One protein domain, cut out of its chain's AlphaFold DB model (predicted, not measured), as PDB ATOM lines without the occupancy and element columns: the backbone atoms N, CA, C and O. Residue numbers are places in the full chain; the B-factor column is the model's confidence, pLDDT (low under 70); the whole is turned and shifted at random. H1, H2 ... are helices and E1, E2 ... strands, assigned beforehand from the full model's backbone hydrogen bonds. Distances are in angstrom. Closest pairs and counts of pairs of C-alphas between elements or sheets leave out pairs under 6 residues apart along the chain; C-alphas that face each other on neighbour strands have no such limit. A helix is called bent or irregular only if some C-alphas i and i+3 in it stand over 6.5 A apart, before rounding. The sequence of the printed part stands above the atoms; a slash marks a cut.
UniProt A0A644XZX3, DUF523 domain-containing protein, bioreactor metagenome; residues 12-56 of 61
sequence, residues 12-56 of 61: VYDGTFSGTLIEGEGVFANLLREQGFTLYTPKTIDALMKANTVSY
ATOM      1  N   VAL A  12     144.751 107.483  67.096       96.19
ATOM      2  CA  VAL A  12     145.009 106.343  66.204       96.19
ATOM      3  C   VAL A  12     146.493 106.277  65.846       96.19
ATOM      4  O   VAL A  12     147.207 107.271  65.964       96.19
ATOM      5  N   TYR A  13     146.978 105.108  65.427       95.94
ATOM      6  CA  TYR A  13     148.315 105.018  64.834       95.94
ATOM      7  C   TYR A  13     148.368 105.744  63.489       95.94
ATOM      8  O   TYR A  13     147.430 105.661  62.698       95.94
ATOM      9  N   ASP A  14     149.495 106.394  63.217       93.94
ATOM     10  CA  ASP A  14     149.731 107.203  62.014       93.94
ATOM     11  C   ASP A  14     149.860 106.399  60.701       93.94
ATOM     12  O   ASP A  14     149.941 106.977  59.620       93.94
ATOM     13  N   GLY A  15     149.906 105.066  60.780       92.44
ATOM     14  CA  GLY A  15     150.028 104.172  59.625       92.44
ATOM     15  C   GLY A  15     151.439 104.064  59.033       92.44
ATOM     16  O   GLY A  15     151.626 103.320  58.073       92.44
ATOM     17  N   THR A  16     152.445 104.729  59.611       96.56
ATOM     18  CA  THR A  16     153.843 104.667  59.133       96.56
ATOM     19  C   THR A  16     154.627 103.491  59.718       96.56
ATOM     20  O   THR A  16     155.802 103.311  59.405       96.56
ATOM     21  N   PHE A  17     153.990 102.686  60.579       94.50
ATOM     22  CA  PHE A  17     154.613 101.613  61.369       94.50
ATOM     23  C   PHE A  17     155.711 102.099  62.336       94.50
ATOM     24  O   PHE A  17     156.460 101.292  62.878       94.50
ATOM     25  N   SER A  18     155.768 103.404  62.620       95.81
ATOM     26  CA  SER A  18     156.677 103.993  63.614       95.81
ATOM     27  C   SER A  18     156.209 103.810  65.065       95.81
ATOM     28  O   SER A  18     156.960 104.081  65.999       95.81
ATOM     29  N   GLY A  19     154.958 103.378  65.271       94.81
ATOM     30  CA  GLY A  19     154.318 103.334  66.591       94.81
ATOM     31  C   GLY A  19     153.817 104.698  67.077       94.81
ATOM     32  O   GLY A  19     153.294 104.794  68.188       94.81
ATOM     33  N   THR A  20     153.941 105.739  66.250       96.56
ATOM     34  CA  THR A  20     153.447 107.085  66.544       96.56
ATOM     35  C   THR A  20     151.926 107.096  66.627       96.56
ATOM     36  O   THR A  20     151.230 106.552  65.765       96.56
ATOM     37  N   LEU A  21     151.415 107.736  67.678       96.56
ATOM     38  CA  LEU A  21     150.000 108.042  67.831       96.56
ATOM     39  C   LEU A  21     149.748 109.481  67.403       96.56
ATOM     40  O   LEU A  21     150.486 110.384  67.792       96.56
ATOM     41  N   ILE A  22     148.673 109.672  66.653       95.00
ATOM     42  CA  ILE A  22     148.153 110.982  66.277       95.00
ATOM     43  C   ILE A  22     146.768 111.175  66.885       95.00
ATOM     44  O   ILE A  22     146.040 110.206  67.129       95.00
ATOM     45  N   GLU A  23     146.412 112.431  67.143       95.75
ATOM     46  CA  GLU A  23     145.035 112.788  67.472       95.75
ATOM     47  C   GLU A  23     144.135 112.483  66.275       95.75
ATOM     48  O   GLU A  23     144.482 112.771  65.129       95.75
ATOM     49  N   GLY A  24     142.993 111.859  66.544       92.81
ATOM     50  CA  GLY A  24     142.070 111.452  65.498       92.81
ATOM     51  C   GLY A  24     141.240 110.236  65.869       92.81
ATOM     52  O   GLY A  24     141.432 109.587  66.902       92.81
ATOM     53  N   GLU A  25     140.296 109.929  64.995       95.62
ATOM     54  CA  GLU A  25     139.339 108.849  65.170       95.62
ATOM     55  C   GLU A  25     139.527 107.812  64.070       95.62
ATOM     56  O   GLU A  25     139.874 108.131  62.934       95.62
ATOM     57  N   GLY A  26     139.306 106.551  64.416       95.94
ATOM     58  CA  GLY A  26     139.287 105.482  63.441       95.94
ATOM     59  C   GLY A  26     138.055 105.580  62.549       95.94
ATOM     60  O   GLY A  26     137.030 106.138  62.940       95.94
ATOM     61  N   VAL A  27     138.143 104.999  61.353       96.56
ATOM     62  CA  VAL A  27     137.114 105.136  60.305       96.56
ATOM     63  C   VAL A  27     135.716 104.749  60.804       96.56
ATOM     64  O   VAL A  27     134.740 105.442  60.526       96.56
ATOM     65  N   PHE A  28     135.611 103.666  61.574       96.38
ATOM     66  CA  PHE A  28     134.333 103.209  62.110       96.38
ATOM     67  C   PHE A  28     133.826 104.103  63.249       96.38
ATOM     68  O   PHE A  28     132.634 104.396  63.312       96.38
ATOM     69  N   ALA A  29     134.721 104.575  64.123       96.50
ATOM     70  CA  ALA A  29     134.358 105.515  65.180       96.50
ATOM     71  C   ALA A  29     133.842 106.847  64.604       96.50
ATOM     72  O   ALA A  29     132.804 107.339  65.046       96.50
ATOM     73  N   ASN A  30     134.512 107.375  63.576       96.62
ATOM     74  CA  ASN A  30     134.091 108.594  62.892       96.62
ATOM     75  C   ASN A  30     132.708 108.425  62.244       96.62
ATOM     76  O   ASN A  30     131.817 109.232  62.488       96.62
ATOM     77  N   LEU A  31     132.488 107.326  61.507       97.81
ATOM     78  CA  LEU A  31     131.190 107.037  60.885       97.81
ATOM     79  C   LEU A  31     130.054 107.006  61.916       97.81
ATOM     80  O   LEU A  31     128.999 107.592  61.697       97.81
ATOM     81  N   LEU A  32     130.251 106.338  63.055       97.12
ATOM     82  CA  LEU A  32     129.231 106.286  64.104       97.12
ATOM     83  C   LEU A  32     128.923 107.678  64.672       97.12
ATOM     84  O   LEU A  32     127.753 108.001  64.879       97.12
ATOM     85  N   ARG A  33     129.939 108.523  64.881       95.06
ATOM     86  CA  ARG A  33     129.719 109.903  65.333       95.06
ATOM     87  C   ARG A  33     128.977 110.745  64.302       95.06
ATOM     88  O   ARG A  33     128.060 111.469  64.679       95.06
ATOM     89  N   GLU A  34     129.312 110.616  63.020       97.31
ATOM     90  CA  GLU A  34     128.593 111.286  61.925       97.31
ATOM     91  C   GLU A  34     127.118 110.871  61.858       97.31
ATOM     92  O   GLU A  34     126.260 111.680  61.518       97.31
ATOM     93  N   GLN A  35     126.802 109.627  62.233       98.06
ATOM     94  CA  GLN A  35     125.426 109.134  62.353       98.06
ATOM     95  C   GLN A  35     124.740 109.518  63.681       98.06
ATOM     96  O   GLN A  35     123.606 109.111  63.926       98.06
ATOM     97  N   GLY A  36     125.396 110.299  64.545       97.44
ATOM     98  CA  GLY A  36     124.828 110.793  65.802       97.44
ATOM     99  C   GLY A  36     124.938 109.828  66.985       97.44
ATOM    100  O   GLY A  36     124.283 110.041  68.006       97.44
ATOM    101  N   PHE A  37     125.756 108.775  66.892       96.12
ATOM    102  CA  PHE A  37     125.998 107.878  68.021       96.12
ATOM    103  C   PHE A  37     127.055 108.442  68.975       96.12
ATOM    104  O   PHE A  37     128.152 108.835  68.572       96.12
ATOM    105  N   THR A  38     126.763 108.383  70.274       92.75
ATOM    106  CA  THR A  38     127.753 108.646  71.324       92.75
ATOM    107  C   THR A  38     128.614 107.408  71.551       92.75
ATOM    108  O   THR A  38     128.101 106.323  71.825       92.75
ATOM    109  N   LEU A  39     129.933 107.573  71.480       91.25
ATOM    110  CA  LEU A  39     130.887 106.492  71.707       91.25
ATOM    111  C   LEU A  39     131.449 106.536  73.123       91.25
ATOM    112  O   LEU A  39     131.888 107.583  73.600       91.25
ATOM    113  N   TYR A  40     131.505 105.367  73.758       90.88
ATOM    114  CA  TYR A  40     132.098 105.195  75.077       90.88
ATOM    115  C   TYR A  40     133.309 104.270  75.011       90.88
ATOM    116  O   TYR A  40     133.347 103.281  74.280       90.88
ATOM    117  N   THR A  41     134.306 104.595  75.820       88.44
ATOM    118  CA  THR A  41     135.509 103.800  76.043       88.44
ATOM    119  C   THR A  41     135.554 103.346  77.501       88.44
ATOM    120  O   THR A  41     134.852 103.918  78.341       88.44
ATOM    121  N   PRO A  42     136.436 102.397  77.862       88.00
ATOM    122  CA  PRO A  42     136.667 102.061  79.266       88.00
ATOM    123  C   PRO A  42     137.030 103.274  80.140       88.00
ATOM    124  O   PRO A  42     136.745 103.267  81.326       88.00
ATOM    125  N   LYS A  43     137.614 104.337  79.566       87.69
ATOM    126  CA  LYS A  43     137.956 105.569  80.300       87.69
ATOM    127  C   LYS A  43     136.750 106.472  80.563       87.69
ATOM    128  O   LYS A  43     136.791 107.289  81.473       87.69
ATOM    129  N   THR A  44     135.702 106.379  79.746       89.50
ATOM    130  CA  THR A  44     134.530 107.267  79.825       89.50
ATOM    131  C   THR A  44     133.320 106.588  80.458       89.50
ATOM    132  O   THR A  44     132.353 107.268  80.790       89.50
ATOM    133  N   ILE A  45     133.352 105.261  80.625       89.75
ATOM    134  CA  ILE A  45     132.215 104.499  81.149       89.75
ATOM    135  C   ILE A  45     131.871 104.889  82.595       89.75
ATOM    136  O   ILE A  45     130.697 105.023  82.919       89.75
ATOM    137  N   ASP A  46     132.867 105.174  83.436       90.19
ATOM    138  CA  ASP A  46     132.633 105.594  84.823       90.19
ATOM    139  C   ASP A  46     131.906 106.940  84.903       90.19
ATOM    140  O   ASP A  46     131.040 107.147  85.754       90.19
ATOM    141  N   ALA A  47     132.243 107.867  84.003       88.31
ATOM    142  CA  ALA A  47     131.572 109.159  83.914       88.31
ATOM    143  C   ALA A  47     130.116 108.998  83.456       88.31
ATOM    144  O   ALA A  47     129.228 109.631  84.024       88.31
ATOM    145  N   LEU A  48     129.864 108.103  82.489       89.75
ATOM    146  CA  LEU A  48     128.509 107.756  82.054       89.75
ATOM    147  C   LEU A  48     127.686 107.169  83.207       89.75
ATOM    148  O   LEU A  48     126.564 107.607  83.445       89.75
ATOM    149  N   MET A  49     128.247 106.204  83.940       89.69
ATOM    150  CA  MET A  49     127.561 105.583  85.072       89.69
ATOM    151  C   MET A  49     127.197 106.624  86.134       89.69
ATOM    152  O   MET A  49     126.045 106.677  86.554       89.69
ATOM    153  N   LYS A  50     128.127 107.514  86.505       88.81
ATOM    154  CA  LYS A  50     127.862 108.601  87.464       88.81
ATOM    155  C   LYS A  50     126.758 109.546  86.991       88.81
ATOM    156  O   LYS A  50     125.875 109.875  87.778       88.81
ATOM    157  N   ALA A  51     126.781 109.949  85.721       83.81
ATOM    158  CA  ALA A  51     125.761 110.825  85.149       83.81
ATOM    159  C   ALA A  51     124.358 110.185  85.167       83.81
ATOM    160  O   ALA A  51     123.375 110.880  85.406       83.81
ATOM    161  N   ASN A  52     124.275 108.861  84.995       79.38
ATOM    162  CA  ASN A  52     123.012 108.113  84.972       79.38
ATOM    163  C   ASN A  52     122.582 107.542  86.340       79.38
ATOM    164  O   ASN A  52     121.495 106.972  86.449       79.38
ATOM    165  N   THR A  53     123.387 107.687  87.398       65.69
ATOM    166  CA  THR A  53     123.066 107.140  88.735       65.69
ATOM    167  C   THR A  53     121.901 107.885  89.409       65.69
ATOM    168  O   THR A  53     121.212 107.310  90.244       65.69
ATOM    169  N   VAL A  54     121.579 109.113  88.982       58.88
ATOM    170  CA  VAL A  54     120.411 109.869  89.488       58.88
ATOM    171  C   VAL A  54     119.071 109.210  89.103       58.88
ATOM    172  O   VAL A  54     118.061 109.453  89.754       58.88
ATOM    173  N   SER A  55     119.057 108.336  88.092       55.38
ATOM    174  CA  SER A  55     117.850 107.641  87.605       55.38
ATOM    175  C   SER A  55     117.596 106.268  88.245       55.38
ATOM    176  O   SER A  55     116.453 105.822  88.268       55.38
ATOM    177  N   TYR A  56     118.620 105.590  88.779       55.84
ATOM    178  CA  TYR A  56     118.477 104.212  89.282       55.84
ATOM    179  C   TYR A  56     117.978 104.117  90.734       55.84
ATOM    180  O   TYR A  56     117.406 103.094  91.106       55.84
TER     181      TYR A  56
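AT A GLANCE: This is residues 12 to 56 of the 61 residues of the protein "DUF523 domain-containing protein" of bioreactor metagenome (UniProt A0A644XZX3). A drawn-out chain: helix H2 sticks out at one end, a closed loop lies at the other, where residues 12 to 13 pair antiparallel with residues 21 to 22 of E1, and short helix H1 lies between. The printed part has 45 residues, with one named strand and two named helices in the order E1, H1, H2; the class is mostly helix. It is extended, with a radius of gyration of the C-alphas of 14.7 A and spans of 46 by 23 by 11 A.

HOW THE PARTS SIT: H2, residues 45 to 56, and H1, residues 27 to 34, are apart, joined by a short link of 10 residues. E1, residues 21 to 23, pairs with no named strand; it is apart from both helices, and a tight link of 3 residues joins it to H1. Every O i to N i+4 pair is within hydrogen-bond range in H1, and 5 of 8 in H2.

IN THESE COORDINATES: H2 is 16.0 A long, from C-alpha 45 at (132.215, 104.499, 81.149) to C-alpha 56 at (118.477, 104.212, 89.282). It is irregular, but only just: C-alphas 51 and 54 are 7.0 A apart. H1 measures 10.6 A and E1 6.9 A, beginning at C-alpha 21, (150.000, 108.042, 67.831).

THE WHOLE: The C-alphas farthest apart, of Thr 16 and Tyr 56, are 46.5 A apart. Residues 41 to 47 and 49 to 56 stand free. The printed part has no cut and no long link; pLDDT is under 70 at residues 53 to 56.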